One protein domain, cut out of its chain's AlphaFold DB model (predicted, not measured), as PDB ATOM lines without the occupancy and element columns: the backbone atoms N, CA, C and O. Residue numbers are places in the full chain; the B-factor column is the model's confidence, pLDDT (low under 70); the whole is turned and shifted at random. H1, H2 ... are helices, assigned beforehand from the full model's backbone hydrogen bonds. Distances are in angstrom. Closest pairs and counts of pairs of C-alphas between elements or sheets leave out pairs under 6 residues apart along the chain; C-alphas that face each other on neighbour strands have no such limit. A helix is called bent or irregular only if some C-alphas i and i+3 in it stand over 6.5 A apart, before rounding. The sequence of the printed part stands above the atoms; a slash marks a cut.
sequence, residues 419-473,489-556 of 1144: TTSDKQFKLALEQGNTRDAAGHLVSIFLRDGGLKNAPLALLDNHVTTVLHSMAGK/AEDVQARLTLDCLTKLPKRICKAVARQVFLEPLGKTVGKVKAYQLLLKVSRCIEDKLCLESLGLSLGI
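What this domain is: This is residues 419 to 473 and 489 to 556 of the 1144 residues of the protein "uncharacterized protein LOC106168377" of Lingula unguis (UniProt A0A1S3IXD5). H3, H4 and arm H5a form an up-and-down bundle, each running against the one before; the hairpin of H1 and H2 packs on one side, H5b and H6 crosswise on the other. The 123 printed residues include six named helices, H1 to H6, class all helix. The whole is compact: radius of gyration of the C-alphas 13.3 A, spans 35 by 34 by 22 A.

Where its parts are: Find C-alpha 422 at (215.362, 200.997, 304.052), where H1, residues 422 to 430, begins. H2 is 434 to 447, H3 456 to 472, H4 489 to 503. H5, 506 to 537, one helix by its hydrogen bonds, is bent, C-alphas 525 and 528 being 8.6 A apart: H5a, 506 to 525, spans 24.8 A and is irregular, C-alphas 511 and 514 being 7.3 A apart; H5b is 528 to 537. H6, 541 to 554, ends at (219.994, 184.482, 322.648).

How they stand to each other: Among closest C-alphas, look at Phe 425 and Ala 437, 5.1 A, where H1 and H2 touch. H4 and H5a, a hairpin, touch at Thr 497 and Phe 517, 6.3 A. Each O i to N i+4 pair is within hydrogen-bond range in H1, H2, H3, H4, H5b and H6; in H5a, 10 of 16.

The domain as a whole: Residues 474 to 488 are cut out; C-alphas 473 and 489 are 8.5 A apart. Of the links printed whole, none is long. Sixteen residues have pLDDT under 70, among them 539 to 543.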
ATOM      1  N   THR A 419     219.243 196.458 294.134       74.31
ATOM      2  CA  THR A 419     218.247 197.546 294.117       74.31
ATOM      3  C   THR A 419     217.415 197.557 295.406       74.31
ATOM      4  O   THR A 419     216.199 197.380 295.396       74.31
ATOM      5  N   THR A 420     218.088 197.741 296.547       80.56
ATOM      6  CA  THR A 420     217.501 197.683 297.897       80.56
ATOM      7  C   THR A 420     217.656 198.996 298.674       80.56
ATOM      8  O   THR A 420     218.605 199.755 298.462       80.56
ATOM      9  N   SER A 421     216.750 199.259 299.621       83.31
ATOM     10  CA  SER A 421     216.763 200.425 300.515       83.31
ATOM     11  C   SER A 421     215.932 200.183 301.779       83.31
ATOM     12  O   SER A 421     215.055 199.319 301.805       83.31
ATOM     13  N   ASP A 422     216.161 200.991 302.818       80.75
ATOM     14  CA  ASP A 422     215.362 200.997 304.052       80.75
ATOM     15  C   ASP A 422     213.869 201.262 303.770       80.75
ATOM     16  O   ASP A 422     212.992 200.677 304.405       80.75
ATOM     17  N   LYS A 423     213.581 202.092 302.758       85.12
ATOM     18  CA  LYS A 423     212.226 202.402 302.286       85.12
ATOM     19  C   LYS A 423     211.548 201.204 301.625       85.12
ATOM     20  O   LYS A 423     210.365 200.995 301.859       85.12
ATOM     21  N   GLN A 424     212.276 200.406 300.839       84.25
ATOM     22  CA  GLN A 424     211.739 199.170 300.251       84.25
ATOM     23  C   GLN A 424     211.520 198.088 301.313       84.25
ATOM     24  O   GLN A 424     210.480 197.438 301.304       84.25
ATOM     25  N   PHE A 425     212.433 197.961 302.282       85.31
ATOM     26  CA  PHE A 425     212.233 197.110 303.460       85.31
ATOM     27  C   PHE A 425     210.961 197.499 304.235       85.31
ATOM     28  O   PHE A 425     210.123 196.642 304.515       85.31
ATOM     29  N   LYS A 426     210.764 198.797 304.512       85.38
ATOM     30  CA  LYS A 426     209.540 199.312 305.145       85.38
ATOM     31  C   LYS A 426     208.292 199.028 304.302       85.38
ATOM     32  O   LYS A 426     207.301 198.562 304.848       85.38
ATOM     33  N   LEU A 427     208.346 199.267 302.990       84.62
ATOM     34  CA  LEU A 427     207.219 199.050 302.081       84.62
ATOM     35  C   LEU A 427     206.804 197.571 302.017       84.62
ATOM     36  O   LEU A 427     205.615 197.278 302.074       84.62
ATOM     37  N   ALA A 428     207.765 196.643 301.965       81.25
ATOM     38  CA  ALA A 428     207.487 195.206 301.989       81.25
ATOM     39  C   ALA A 428     206.806 194.774 303.304       81.25
ATOM     40  O   ALA A 428     205.857 193.992 303.275       81.25
ATOM     41  N   LEU A 429     207.221 195.340 304.445       81.75
ATOM     42  CA  LEU A 429     206.554 195.133 305.738       81.75
ATOM     43  C   LEU A 429     205.140 195.738 305.778       81.75
ATOM     44  O   LEU A 429     204.221 195.092 306.273       81.75
ATOM     45  N   GLU A 430     204.938 196.941 305.232       81.12
ATOM     46  CA  GLU A 430     203.613 197.582 305.122       81.12
ATOM     47  C   GLU A 430     202.651 196.820 304.197       81.12
ATOM     48  O   GLU A 430     201.436 196.902 304.373       81.12
ATOM     49  N   GLN A 431     203.189 196.060 303.241       77.31
ATOM     50  CA  GLN A 431     202.456 195.162 302.343       77.31
ATOM     51  C   GLN A 431     202.294 193.733 302.899       77.31
ATOM     52  O   GLN A 431     201.642 192.909 302.263       77.31
ATOM     53  N   GLY A 432     202.889 193.411 304.054       70.62
ATOM     54  CA  GLY A 432     202.874 192.061 304.632       70.62
ATOM     55  C   GLY A 432     203.733 191.025 303.889       70.62
ATOM     56  O   GLY A 432     203.659 189.838 304.199       70.62
ATOM     57  N   ASN A 433     204.564 191.441 302.929       76.44
ATOM     58  CA  ASN A 433     205.443 190.550 302.173       76.44
ATOM     59  C   ASN A 433     206.728 190.262 302.969       76.44
ATOM     60  O   ASN A 433     207.770 190.902 302.810       76.44
ATOM     61  N   THR A 434     206.631 189.275 303.856       78.62
ATOM     62  CA  THR A 434     207.688 188.862 304.794       78.62
ATOM     63  C   THR A 434     208.928 188.303 304.095       78.62
ATOM     64  O   THR A 434     210.043 188.470 304.594       78.62
ATOM     65  N   ARG A 435     208.764 187.693 302.911       75.38
ATOM     66  CA  ARG A 435     209.871 187.159 302.104       75.38
ATOM     67  C   ARG A 435     210.718 188.278 301.509       75.38
ATOM     68  O   ARG A 435     211.935 188.261 301.685       75.38
ATOM     69  N   ASP A 436     210.094 189.269 300.877       76.69
ATOM     70  CA  ASP A 436     210.835 190.390 300.296       76.69
ATOM     71  C   ASP A 436     211.325 191.366 301.372       76.69
ATOM     72  O   ASP A 436     212.404 191.933 301.220       76.69
ATOM     73  N   ALA A 437     210.642 191.485 302.517       82.00
ATOM     74  CA  ALA A 437     211.191 192.172 303.686       82.00
ATOM     75  C   ALA A 437     212.493 191.503 304.174       82.00
ATOM     76  O   ALA A 437     213.515 192.176 304.332       82.00
ATOM     77  N   ALA A 438     212.510 190.176 304.345       82.25
ATOM     78  CA  ALA A 438     213.727 189.437 304.686       82.25
ATOM     79  C   ALA A 438     214.809 189.561 303.591       82.25
ATOM     80  O   ALA A 438     215.983 189.781 303.900       82.25
ATOM     81  N   GLY A 439     214.425 189.487 302.313       80.62
ATOM     82  CA  GLY A 439     215.321 189.624 301.164       80.62
ATOM     83  C   GLY A 439     215.970 191.002 301.047       80.62
ATOM     84  O   GLY A 439     217.190 191.100 300.882       80.62
ATOM     85  N   HIS A 440     215.191 192.074 301.205       84.19
ATOM     86  CA  HIS A 440     215.697 193.444 301.265       84.19
ATOM     87  C   HIS A 440     216.630 193.646 302.461       84.19
ATOM     88  O   HIS A 440     217.679 194.266 302.295       84.19
ATOM     89  N   LEU A 441     216.306 193.079 303.628       83.88
ATOM     90  CA  LEU A 441     217.127 193.172 304.837       83.88
ATOM     91  C   LEU A 441     218.498 192.490 304.672       83.88
ATOM     92  O   LEU A 441     219.526 193.110 304.943       83.88
ATOM     93  N   VAL A 442     218.532 191.255 304.156       82.06
ATOM     94  CA  VAL A 442     219.786 190.554 303.805       82.06
ATOM     95  C   VAL A 442     220.587 191.358 302.780       82.06
ATOM     96  O   VAL A 442     221.795 191.534 302.934       82.06
ATOM     97  N   SER A 443     219.911 191.897 301.765       83.44
ATOM     98  CA  SER A 443     220.548 192.683 300.707       83.44
ATOM     99  C   SER A 443     221.150 193.999 301.223       83.44
ATOM    100  O   SER A 443     222.239 194.373 300.795       83.44
ATOM    101  N   ILE A 444     220.496 194.681 302.174       82.94
ATOM    102  CA  ILE A 444     221.024 195.886 302.843       82.94
ATOM    103  C   ILE A 444     222.325 195.552 303.581       82.94
ATOM    104  O   ILE A 444     223.315 196.263 303.426       82.94
ATOM    105  N   PHE A 445     222.369 194.442 304.326       79.69
ATOM    106  CA  PHE A 445     223.581 194.036 305.045       79.69
ATOM    107  C   PHE A 445     224.750 193.681 304.123       79.69
ATOM    108  O   PHE A 445     225.895 193.924 304.496       79.69
ATOM    109  N   LEU A 446     224.484 193.131 302.935       75.38
ATOM    110  CA  LEU A 446     225.525 192.864 301.939       75.38
ATOM    111  C   LEU A 446     226.013 194.160 301.276       75.38
ATOM    112  O   LEU A 446     227.221 194.377 301.192       75.38
ATOM    113  N   ARG A 447     225.093 195.050 300.881       78.81
ATOM    114  CA  ARG A 447     225.401 196.350 300.256       78.81
ATOM    115  C   ARG A 447     226.212 197.273 301.174       78.81
ATOM    116  O   ARG A 447     227.147 197.914 300.713       78.81
ATOM    117  N   ASP A 448     225.872 197.330 302.462       75.00
ATOM    118  CA  ASP A 448     226.463 198.291 303.407       75.00
ATOM    119  C   ASP A 448     227.807 197.813 304.003       75.00
ATOM    120  O   ASP A 448     228.418 198.513 304.813       75.00
ATOM    121  N   GLY A 449     228.307 196.634 303.613       65.44
ATOM    122  CA  GLY A 449     229.559 196.071 304.141       65.44
ATOM    123  C   GLY A 449     229.411 195.381 305.504       65.44
ATOM    124  O   GLY A 449     230.375 195.263 306.261       65.44
ATOM    125  N   GLY A 450     228.207 194.905 305.827       71.19
ATOM    126  CA  GLY A 450     227.917 194.089 307.003       71.19
ATOM    127  C   GLY A 450     227.326 194.836 308.204       71.19
ATOM    128  O   GLY A 450     227.124 196.049 308.222       71.19
ATOM    129  N   LEU A 451     227.055 194.058 309.257       67.94
ATOM    130  CA  LEU A 451     226.277 194.447 310.445       67.94
ATOM    131  C   LEU A 451     226.796 195.676 311.215       67.94
ATOM    132  O   LEU A 451     226.032 196.266 311.971       67.94
ATOM    133  N   LYS A 452     228.072 196.058 311.057       67.69
ATOM    134  CA  LYS A 452     228.661 197.231 311.733       67.69
ATOM    135  C   LYS A 452     228.234 198.566 311.116       67.69
ATOM    136  O   LYS A 452     228.184 199.562 311.828       67.69
ATOM    137  N   ASN A 453     227.957 198.571 309.814       70.75
ATOM    138  CA  ASN A 453     227.671 199.774 309.030       70.75
ATOM    139  C   ASN A 453     226.171 199.934 308.745       70.75
ATOM    140  O   ASN A 453     225.703 201.027 308.433       70.75
ATOM    141  N   ALA A 454     225.424 198.831 308.827       76.00
ATOM    142  CA  ALA A 454     224.005 198.793 308.530       76.00
ATOM    143  C   ALA A 454     223.184 199.688 309.480       76.00
ATOM    144  O   ALA A 454     223.469 199.741 310.683       76.00
ATOM    145  N   PRO A 455     222.109 200.339 309.000       81.38
ATOM    146  CA  PRO A 455     221.336 201.303 309.781       81.38
ATOM    147  C   PRO A 455     220.341 200.611 310.736       81.38
ATOM    148  O   PRO A 455     219.133 200.827 310.667       81.38
ATOM    149  N   LEU A 456     220.838 199.769 311.649       82.25
ATOM    150  CA  LEU A 456     220.035 198.914 312.539       82.25
ATOM    151  C   LEU A 456     218.992 199.697 313.355       82.25
ATOM    152  O   LEU A 456     217.852 199.254 313.467       82.25
ATOM    153  N   ALA A 457     219.335 200.893 313.843       81.00
ATOM    154  CA  ALA A 457     218.399 201.767 314.555       81.00
ATOM    155  C   ALA A 457     217.296 202.356 313.648       81.00
ATOM    156  O   ALA A 457     216.197 202.638 314.117       81.00
ATOM    157  N   LEU A 458     217.548 202.537 312.348       84.75
ATOM    158  CA  LEU A 458     216.521 202.957 311.388       84.75
ATOM    159  C   LEU A 458     215.572 201.793 311.068       84.75
ATOM    160  O   LEU A 458     214.365 201.988 310.971       84.75
ATOM    161  N   LEU A 459     216.115 200.578 310.964       86.44
ATOM    162  CA  LEU A 459     215.360 199.348 310.716       86.44
ATOM    163  C   LEU A 459     214.461 198.987 311.918       86.44
ATOM    164  O   LEU A 459     213.281 198.705 311.721       86.44
ATOM    165  N   ASP A 460     214.972 199.106 313.150       86.25
ATOM    166  CA  ASP A 460     214.200 199.037 314.406       86.25
ATOM    167  C   ASP A 460     213.036 200.042 314.422       86.25
ATOM    168  O   ASP A 460     211.896 199.671 314.710       86.25
ATOM    169  N   ASN A 461     213.289 201.303 314.049       85.88
ATOM    170  CA  ASN A 461     212.249 202.329 313.951       85.88
ATOM    171  C   ASN A 461     211.224 202.028 312.845       85.88
ATOM    172  O   ASN A 461     210.031 202.238 313.063       85.88
ATOM    173  N   HIS A 462     211.634 201.497 311.688       88.06
ATOM    174  CA  HIS A 462     210.708 201.113 310.613       88.06
ATOM    175  C   HIS A 462     209.796 199.960 311.041       88.06
ATOM    176  O   HIS A 462     208.577 200.098 310.938       88.06
ATOM    177  N   VAL A 463     210.344 198.875 311.602       86.44
ATOM    178  CA  VAL A 463     209.547 197.746 312.126       86.44
ATOM    179  C   VAL A 463     208.629 198.211 313.259       86.44
ATOM    180  O   VAL A 463     207.430 197.942 313.228       86.44
ATOM    181  N   THR A 464     209.152 198.990 314.213       86.06
ATOM    182  CA  THR A 464     208.355 199.583 315.302       86.06
ATOM    183  C   THR A 464     207.196 200.423 314.749       86.06
ATOM    184  O   THR A 464     206.080 200.326 315.259       86.06
ATOM    185  N   THR A 465     207.428 201.210 313.693       85.44
ATOM    186  CA  THR A 465     206.404 202.046 313.038       85.44
ATOM    187  C   THR A 465     205.306 201.199 312.393       85.44
ATOM    188  O   THR A 465     204.122 201.478 312.596       85.44
ATOM    189  N   VAL A 466     205.676 200.149 311.650       85.44
ATOM    190  CA  VAL A 466     204.709 199.250 310.998       85.44
ATOM    191  C   VAL A 466     203.849 198.544 312.045       85.44
ATOM    192  O   VAL A 466     202.622 198.628 311.962       85.44
ATOM    193  N   LEU A 467     204.459 197.960 313.083       84.69
ATOM    194  CA  LEU A 467     203.730 197.281 314.159       84.69
ATOM    195  C   LEU A 467     202.748 198.232 314.874       84.69
ATOM    196  O   LEU A 467     201.579 197.883 315.031       84.69
ATOM    197  N   HIS A 468     203.154 199.459 315.229       81.88
ATOM    198  CA  HIS A 468     202.224 200.450 315.802       81.88
ATOM    199  C   HIS A 468     201.077 200.813 314.841       81.88
ATOM    200  O   HIS A 468     199.936 200.965 315.278       81.88
ATOM    201  N   SER A 469     201.335 200.904 313.530       79.62
ATOM    202  CA  SER A 469     200.280 201.177 312.540       79.62
ATOM    203  C   SER A 469     199.241 200.049 312.437       79.62
ATOM    204  O   SER A 469     198.073 200.321 312.164       79.62
ATOM    205  N   MET A 470     199.641 198.801 312.715       71.69
ATOM    206  CA  MET A 470     198.745 197.640 312.777       71.69
ATOM    207  C   MET A 470     197.879 197.647 314.044       71.69
ATOM    208  O   MET A 470     196.717 197.266 313.976       71.69
ATOM    209  N   ALA A 471     198.393 198.147 315.176       64.75
ATOM    210  CA  ALA A 471     197.594 198.325 316.395       64.75
ATOM    211  C   ALA A 471     196.532 199.435 316.257       64.75
ATOM    212  O   ALA A 471     195.443 199.321 316.812       64.75
ATOM    213  N   GLY A 472     196.838 200.506 315.514       55.41
ATOM    214  CA  GLY A 472     195.910 201.624 315.294       55.41
ATOM    215  C   GLY A 472     194.789 201.343 314.282       55.41
ATOM    216  O   GLY A 472     193.746 201.994 314.329       55.41
ATOM    217  N   LYS A 473     194.977 200.381 313.369       52.81
ATOM    218  CA  LYS A 473     193.982 199.993 312.356       52.81
ATOM    219  C   LYS A 473     193.062 198.893 312.889       52.81
ATOM    220  O   LYS A 473     193.232 197.716 312.584       52.81
ATOM    221  N   ALA A 489     194.894 191.948 317.073       71.56
ATOM    222  CA  ALA A 489     195.940 192.759 316.435       71.56
ATOM    223  C   ALA A 489     197.361 192.372 316.907       71.56
ATOM    224  O   ALA A 489     198.313 192.449 316.131       71.56
ATOM    225  N   GLU A 490     197.486 191.893 318.149       78.62
ATOM    226  CA  GLU A 490     198.731 191.386 318.739       78.62
ATOM    227  C   GLU A 490     199.176 190.050 318.112       78.62
ATOM    228  O   GLU A 490     200.368 189.842 317.885       78.62
ATOM    229  N   ASP A 491     198.234 189.163 317.768       78.38
ATOM    230  CA  ASP A 491     198.519 187.903 317.065       78.38
ATOM    231  C   ASP A 491     199.022 188.163 315.636       78.38
ATOM    232  O   ASP A 491     199.987 187.538 315.188       78.38
ATOM    233  N   VAL A 492     198.426 189.131 314.928       78.19
ATOM    234  CA  VAL A 492     198.849 189.517 313.568       78.19
ATOM    235  C   VAL A 492     200.243 190.163 313.581       78.19
ATOM    236  O   VAL A 492     201.072 189.861 312.720       78.19
ATOM    237  N   GLN A 493     200.543 191.003 314.580       81.75
ATOM    238  CA  GLN A 493     201.883 191.562 314.816       81.75
ATOM    239  C   GLN A 493     202.926 190.472 315.112       81.75
ATOM    240  O   GLN A 493     204.030 190.496 314.556       81.75
ATOM    241  N   ALA A 494     202.583 189.503 315.968       83.69
ATOM    242  CA  ALA A 494     203.461 188.385 316.293       83.69
ATOM    243  C   ALA A 494     203.726 187.502 315.062       83.69
ATOM    244  O   ALA A 494     204.880 187.155 314.817       83.69
ATOM    245  N   ARG A 495     202.706 187.220 314.237       82.69
ATOM    246  CA  ARG A 495     202.861 186.448 312.992       82.69
ATOM    247  C   ARG A 495     203.795 187.122 311.992       82.69
ATOM    248  O   ARG A 495     204.765 186.499 311.581       82.69
ATOM    249  N   LEU A 496     203.570 188.404 311.678       82.25
ATOM    250  CA  LEU A 496     204.443 189.169 310.773       82.25
ATOM    251  C   LEU A 496     205.914 189.125 311.234       82.25
ATOM    252  O   LEU A 496     206.836 189.040 310.422       82.25
ATOM    253  N   THR A 497     206.127 189.158 312.552       84.56
ATOM    254  CA  THR A 497     207.457 189.064 313.165       84.56
ATOM    255  C   THR A 497     208.049 187.655 313.028       84.56
ATOM    256  O   THR A 497     209.207 187.522 312.635       84.56
ATOM    257  N   LEU A 498     207.268 186.605 313.307       82.94
ATOM    258  CA  LEU A 498     207.683 185.203 313.192       82.94
ATOM    259  C   LEU A 498     208.036 184.826 311.747       82.94
ATOM    260  O   LEU A 498     209.106 184.272 311.504       82.94
ATOM    261  N   ASP A 499     207.187 185.191 310.787       78.38
ATOM    262  CA  ASP A 499     207.393 184.920 309.363       78.38
ATOM    263  C   ASP A 499     208.691 185.561 308.844       78.38
ATOM    264  O   ASP A 499     209.477 184.915 308.151       78.38
ATOM    265  N   CYS A 500     208.974 186.813 309.225       80.38
ATOM    266  CA  CYS A 500     210.247 187.461 308.899       80.38
ATOM    267  C   CYS A 500     211.454 186.725 309.509       80.38
ATOM    268  O   CYS A 500     212.486 186.594 308.851       80.38
ATOM    269  N   LEU A 501     211.342 186.214 310.742       80.81
ATOM    270  CA  LEU A 501     212.417 185.456 311.394       80.81
ATOM    271  C   LEU A 501     212.663 184.092 310.727       80.81
ATOM    272  O   LEU A 501     213.825 183.708 310.576       80.81
ATOM    273  N   THR A 502     211.615 183.388 310.284       77.81
ATOM    274  CA  THR A 502     211.749 182.067 309.640       77.81
ATOM    275  C   THR A 502     212.245 182.138 308.194       77.81
ATOM    276  O   THR A 502     212.855 181.175 307.728       77.81
ATOM    277  N   LYS A 503     212.055 183.260 307.478       77.00
ATOM    278  CA  LYS A 503     212.654 183.459 306.138       77.00
ATOM    279  C   LYS A 503     214.109 183.951 306.171       77.00
ATOM    280  O   LYS A 503     214.780 183.897 305.142       77.00
ATOM    281  N   LEU A 504     214.626 184.423 307.310       76.56
ATOM    282  CA  LEU A 504     215.995 184.948 307.401       76.56
ATOM    283  C   LEU A 504     217.060 183.837 307.529       76.56
ATOM    284  O   LEU A 504     216.924 182.944 308.369       76.56
ATOM    285  N   PRO A 505     218.194 183.915 306.800       75.62
ATOM    286  CA  PRO A 505     219.290 182.959 306.953       75.62
ATOM    287  C   PRO A 505     219.838 182.942 308.389       75.62
ATOM    288  O   PRO A 505     220.181 183.992 308.934       75.62
ATOM    289  N   LYS A 506     219.975 181.749 308.994       70.69
ATOM    290  CA  LYS A 506     220.240 181.555 310.442       70.69
ATOM    291  C   LYS A 506     221.321 182.469 311.039       70.69
ATOM    292  O   LYS A 506     221.112 183.048 312.102       70.69
ATOM    293  N   ARG A 507     222.462 182.632 310.351       70.12
ATOM    294  CA  ARG A 507     223.585 183.488 310.793       70.12
ATOM    295  C   ARG A 507     223.198 184.969 310.906       70.12
ATOM    296  O   ARG A 507     223.608 185.627 311.856       70.12
ATOM    297  N   ILE A 508     222.401 185.471 309.963       75.06
ATOM    298  CA  ILE A 508     221.882 186.845 309.968       75.06
ATOM    299  C   ILE A 508     220.765 186.957 311.007       75.06
ATOM    300  O   ILE A 508     220.802 187.861 311.837       75.06
ATOM    301  N   CYS A 509     219.833 185.998 311.032       78.88
ATOM    302  CA  CYS A 509     218.727 185.963 311.990       78.88
ATOM    303  C   CYS A 509     219.228 186.047 313.447       78.88
ATOM    304  O   CYS A 509     218.820 186.943 314.180       78.88
ATOM    305  N   LYS A 510     220.221 185.231 313.836       74.69
ATOM    306  CA  LYS A 510     220.862 185.279 315.168       74.69
ATOM    307  C   LYS A 510     221.448 186.653 315.526       74.69
ATOM    308  O   LYS A 510     221.432 187.030 316.695       74.69
ATOM    309  N   ALA A 511     221.964 187.398 314.548       75.94
ATOM    310  CA  ALA A 511     222.544 188.719 314.778       75.94
ATOM    311  C   ALA A 511     221.490 189.832 314.910       75.94
ATOM    312  O   ALA A 511     221.699 190.768 315.676       75.94
ATOM    313  N   VAL A 512     220.370 189.742 314.180       81.00
ATOM    314  CA  VAL A 512     219.421 190.866 314.032       81.00
ATOM    315  C   VAL A 512     218.074 190.659 314.708       81.00
ATOM    316  O   VAL A 512     217.415 191.649 315.015       81.00
ATOM    317  N   ALA A 513     217.674 189.414 314.997       82.50
ATOM    318  CA  ALA A 513     216.380 189.088 315.601       82.50
ATOM    319  C   ALA A 513     216.100 189.940 316.840       82.50
ATOM    320  O   ALA A 513     215.041 190.552 316.950       82.50
ATOM    321  N   ARG A 514     217.082 190.058 317.742       83.12
ATOM    322  CA  ARG A 514     216.936 190.843 318.969       83.12
ATOM    323  C   ARG A 514     216.651 192.326 318.702       83.12
ATOM    324  O   ARG A 514     215.671 192.839 319.224       83.12
ATOM    325  N   GLN A 515     217.482 192.994 317.901       81.31
ATOM    326  CA  GLN A 515     217.429 194.453 317.731       81.31
ATOM    327  C   GLN A 515     216.387 194.921 316.705       81.31
ATOM    328  O   GLN A 515     215.796 195.975 316.889       81.31
ATOM    329  N   VAL A 516     216.160 194.156 315.631       84.25
ATOM    330  CA  VAL A 516     215.324 194.578 314.489       84.25
ATOM    331  C   VAL A 516     213.901 194.005 314.557       84.25
ATOM    332  O   VAL A 516     213.020 194.515 313.877       84.25
ATOM    333  N   PHE A 517     213.639 192.988 315.388       86.75
ATOM    334  CA  PHE A 517     212.330 192.315 315.444       86.75
ATOM    335  C   PHE A 517     211.772 192.162 316.869       86.75
ATOM    336  O   PHE A 517     210.666 192.621 317.156       86.75
ATOM    337  N   LEU A 518     212.534 191.564 317.788       85.12
ATOM    338  CA  LEU A 518     212.056 191.243 319.138       85.12
ATOM    339  C   LEU A 518     211.989 192.468 320.058       85.12
ATOM    340  O   LEU A 518     211.068 192.568 320.867       85.12
ATOM    341  N   GLU A 519     212.911 193.424 319.935       84.81
ATOM    342  CA  GLU A 519     212.824 194.688 320.671       84.81
ATOM    343  C   GLU A 519     211.666 195.586 320.158       84.81
ATOM    344  O   GLU A 519     210.909 196.048 321.012       84.81
ATOM    345  N   PRO A 520     211.390 195.738 318.843       85.38
ATOM    346  CA  PRO A 520     210.129 196.291 318.318       85.38
ATOM    347  C   PRO A 520     208.840 195.627 318.828       85.38
ATOM    348  O   PRO A 520     207.945 196.318 319.326       85.38
ATOM    349  N   LEU A 521     208.732 194.295 318.754       84.38
ATOM    350  CA  LEU A 521     207.545 193.575 319.236       84.38
ATOM    351  C   LEU A 521     207.403 193.693 320.768       84.38
ATOM    352  O   LEU A 521     206.311 193.878 321.303       84.38
ATOM    353  N   GLY A 522     208.528 193.693 321.485       81.38
ATOM    354  CA  GLY A 522     208.583 193.921 322.927       81.38
ATOM    355  C   GLY A 522     208.274 195.360 323.366       81.38
ATOM    356  O   GLY A 522     207.874 195.546 324.515       81.38
ATOM    357  N   LYS A 523     208.432 196.361 322.484       82.00
ATOM    358  CA  LYS A 523     207.995 197.758 322.693       82.00
ATOM    359  C   LYS A 523     206.485 197.927 322.488       82.00
ATOM    360  O   LYS A 523     205.885 198.733 323.186       82.00
ATOM    361  N   THR A 524     205.890 197.190 321.548       77.50
ATOM    362  CA  THR A 524     204.459 197.299 321.195       77.50
ATOM    363  C   THR A 524     203.550 196.459 322.089       77.50
ATOM    364  O   THR A 524     202.533 196.964 322.552       77.50
ATOM    365  N   VAL A 525     203.918 195.203 322.360       78.44
ATOM    366  CA  VAL A 525     203.059 194.227 323.066       78.44
ATOM    367  C   VAL A 525     203.577 193.879 324.474       78.44
ATOM    368  O   VAL A 525     202.893 193.239 325.270       78.44
ATOM    369  N   GLY A 526     204.786 194.336 324.817       78.62
ATOM    370  CA  GLY A 526     205.461 194.046 326.083       78.62
ATOM    371  C   GLY A 526     206.315 192.775 326.015       78.62
ATOM    372  O   GLY A 526     205.859 191.718 325.590       78.62
ATOM    373  N   LYS A 527     207.577 192.869 326.456       72.88
ATOM    374  CA  LYS A 527     208.631 191.857 326.211       72.88
ATOM    375  C   LYS A 527     208.251 190.410 326.566       72.88
ATOM    376  O   LYS A 527     208.421 189.533 325.730       72.88
ATOM    377  N   VAL A 528     207.709 190.166 327.763       72.62
ATOM    378  CA  VAL A 528     207.327 188.806 328.211       72.62
ATOM    379  C   VAL A 528     206.162 188.254 327.376       72.62
ATOM    380  O   VAL A 528     206.186 187.105 326.941       72.62
ATOM    381  N   LYS A 529     205.166 189.099 327.088       76.81
ATOM    382  CA  LYS A 529     203.989 188.739 326.288       76.81
ATOM    383  C   LYS A 529     204.363 188.460 324.827       76.81
ATOM    384  O   LYS A 529     203.844 187.519 324.241       76.81
ATOM    385  N   ALA A 530     205.312 189.210 324.262       80.00
ATOM    386  CA  ALA A 530     205.822 188.998 322.907       80.00
ATOM    387  C   ALA A 530     206.424 187.591 322.707       80.00
ATOM    388  O   ALA A 530     206.127 186.937 321.708       80.00
ATOM    389  N   TYR A 531     207.217 187.086 323.661       83.06
ATOM    390  CA  TYR A 531     207.790 185.735 323.573       83.06
ATOM    391  C   TYR A 531     206.726 184.631 323.659       83.06
ATOM    392  O   TYR A 531     206.828 183.636 322.939       83.06
ATOM    393  N   GLN A 532     205.691 184.827 324.482       79.19
ATOM    394  CA  GLN A 532     204.554 183.908 324.602       79.19
ATOM    395  C   GLN A 532     203.659 183.923 323.352       79.19
ATOM    396  O   GLN A 532     203.227 182.867 322.896       79.19
ATOM    397  N   LEU A 533     203.419 185.095 322.755       80.12
ATOM    398  CA  LEU A 533     202.651 185.222 321.512       80.12
ATOM    399  C   LEU A 533     203.368 184.583 320.318       80.12
ATOM    400  O   LEU A 533     202.721 183.906 319.528       80.12
ATOM    401  N   LEU A 534     204.693 184.718 320.212       81.19
ATOM    402  CA  LEU A 534     205.465 184.045 319.159       81.19
ATOM    403  C   LEU A 534     205.364 182.509 319.255       81.19
ATOM    404  O   LEU A 534     205.231 181.848 318.228       81.19
ATOM    405  N   LEU A 535     205.321 181.942 320.468       79.94
ATOM    406  CA  LEU A 535     205.012 180.519 320.660       79.94
ATOM    407  C   LEU A 535     203.552 180.186 320.302       79.94
ATOM    408  O   LEU A 535     203.321 179.235 319.558       79.94
ATOM    409  N   LYS A 536     202.574 180.973 320.782       79.81
ATOM    410  CA  LYS A 536     201.132 180.797 320.497       79.81
ATOM    411  C   LYS A 536     200.838 180.771 318.991       79.81
ATOM    412  O   LYS A 536     199.999 179.996 318.543       79.81
ATOM    413  N   VAL A 537     201.516 181.627 318.229       78.38
ATOM    414  CA  VAL A 537     201.287 181.846 316.794       78.38
ATOM    415  C   VAL A 537     202.065 180.861 315.906       78.38
ATOM    416  O   VAL A 537     201.762 180.760 314.719       78.38
ATOM    417  N   SER A 538     203.006 180.083 316.456       76.06
ATOM    418  CA  SER A 538     203.747 179.060 315.701       76.06
ATOM    419  C   SER A 538     202.833 177.934 315.184       76.06
ATOM    420  O   SER A 538     202.228 177.186 315.962       76.06
ATOM    421  N   ARG A 539     202.731 177.804 313.856       65.06
ATOM    422  CA  ARG A 539     201.811 176.875 313.179       65.06
ATOM    423  C   ARG A 539     202.498 175.573 312.781       65.06
ATOM    424  O   ARG A 539     201.910 174.511 312.979       65.06
ATOM    425  N   CYS A 540     203.736 175.620 312.285       62.47
ATOM    426  CA  CYS A 540     204.470 174.428 311.846       62.47
ATOM    427  C   CYS A 540     205.617 174.030 312.802       62.47
ATOM    428  O   CYS A 540     205.777 174.591 313.891       62.47
ATOM    429  N   ILE A 541     206.389 172.998 312.437       57.88
ATOM    430  CA  ILE A 541     207.521 172.519 313.251       57.88
ATOM    431  C   ILE A 541     208.783 173.358 313.007       57.88
ATOM    432  O   ILE A 541     209.595 173.539 313.911       57.88
ATOM    433  N   GLU A 542     208.909 173.940 311.817       55.34
ATOM    434  CA  GLU A 542     209.989 174.833 311.407       55.34
ATOM    435  C   GLU A 542     209.961 176.142 312.208       55.34
ATOM    436  O   GLU A 542     211.015 176.589 312.661       55.34
ATOM    437  N   ASP A 543     208.772 176.704 312.465       68.50
ATOM    438  CA  ASP A 543     208.569 177.851 313.364       68.50
ATOM    439  C   ASP A 543     209.150 177.568 314.758       68.50
ATOM    440  O   ASP A 543     209.919 178.356 315.312       68.50
ATOM    441  N   LYS A 544     208.799 176.404 315.318       71.12
ATOM    442  CA  LYS A 544     209.175 175.995 316.676       71.12
ATOM    443  C   LYS A 544     210.671 175.731 316.774       71.12
ATOM    444  O   LYS A 544     211.312 176.263 317.671       71.12
ATOM    445  N   LEU A 545     211.251 175.029 315.802       64.62
ATOM    446  CA  LEU A 545     212.699 174.809 315.721       64.62
ATOM    447  C   LEU A 545     213.481 176.111 315.461       64.62
ATOM    448  O   LEU A 545     214.620 176.239 315.914       64.62
ATOM    449  N   CYS A 546     212.890 177.094 314.771       71.38
ATOM    450  CA  CYS A 546     213.463 178.432 314.625       71.38
ATOM    451  C   CYS A 546     213.509 179.160 315.978       71.38
ATOM    452  O   CYS A 546     214.580 179.615 316.383       71.38
ATOM    453  N   LEU A 547     212.388 179.203 316.707       78.12
ATOM    454  CA  LEU A 547     212.300 179.824 318.033       78.12
ATOM    455  C   LEU A 547     213.172 179.108 319.077       78.12
ATOM    456  O   LEU A 547     213.912 179.776 319.791       78.12
ATOM    457  N   GLU A 548     213.178 177.775 319.121       75.19
ATOM    458  CA  GLU A 548     214.036 176.976 320.012       75.19
ATOM    459  C   GLU A 548     215.531 177.228 319.735       75.19
ATOM    460  O   GLU A 548     216.315 177.490 320.654       75.19
ATOM    461  N   SER A 549     215.933 177.232 318.458       69.12
ATOM    462  CA  SER A 549     217.312 177.527 318.050       69.12
ATOM    463  C   SER A 549     217.713 178.971 318.366       69.12
ATOM    464  O   SER A 549     218.834 179.202 318.828       69.12
ATOM    465  N   LEU A 550     216.820 179.944 318.148       71.81
ATOM    466  CA  LEU A 550     217.051 181.341 318.518       71.81
ATOM    467  C   LEU A 550     217.125 181.502 320.041       71.81
ATOM    468  O   LEU A 550     218.028 182.190 320.517       71.81
ATOM    469  N   GLY A 551     216.263 180.822 320.797       74.50
ATOM    470  CA  GLY A 551     216.200 180.848 322.259       74.50
ATOM    471  C   GLY A 551     217.494 180.370 322.906       74.50
ATOM    472  O   GLY A 551     218.091 181.114 323.687       74.50
ATOM    473  N   LEU A 552     218.009 179.210 322.483       68.75
ATOM    474  CA  LEU A 552     219.339 178.718 322.874       68.75
ATOM    475  C   LEU A 552     220.459 179.715 322.528       68.75
ATOM    476  O   LEU A 552     221.427 179.859 323.273       68.75
ATOM    477  N   SER A 553     220.338 180.411 321.392       65.50
ATOM    478  CA  SER A 553     221.372 181.319 320.886       65.50
ATOM    479  C   SER A 553     221.375 182.715 321.529       65.50
ATOM    480  O   SER A 553     222.422 183.366 321.552       65.50
ATOM    481  N   LEU A 554     220.223 183.163 322.043       70.81
ATOM    482  CA  LEU A 554     219.994 184.482 322.648       70.81
ATOM    483  C   LEU A 554     219.848 184.430 324.179       70.81
ATOM    484  O   LEU A 554     219.925 185.476 324.823       70.81
ATOM    485  N   GLY A 555     219.656 183.239 324.757       68.19
ATOM    486  CA  GLY A 555     219.428 183.030 326.189       68.19
ATOM    487  C   GLY A 555     217.981 183.266 326.635       68.19
ATOM    488  O   GLY A 555     217.770 183.727 327.752       68.19
ATOM    489  N   ILE A 556     216.996 182.994 325.771       76.62
ATOM    490  CA  ILE A 556     215.564 183.134 326.090       76.62
ATOM    491  C   ILE A 556     215.060 181.792 326.631       76.62
ATOM    492  O   ILE A 556     214.848 180.849 325.867       76.62
TER     493      ILE A 556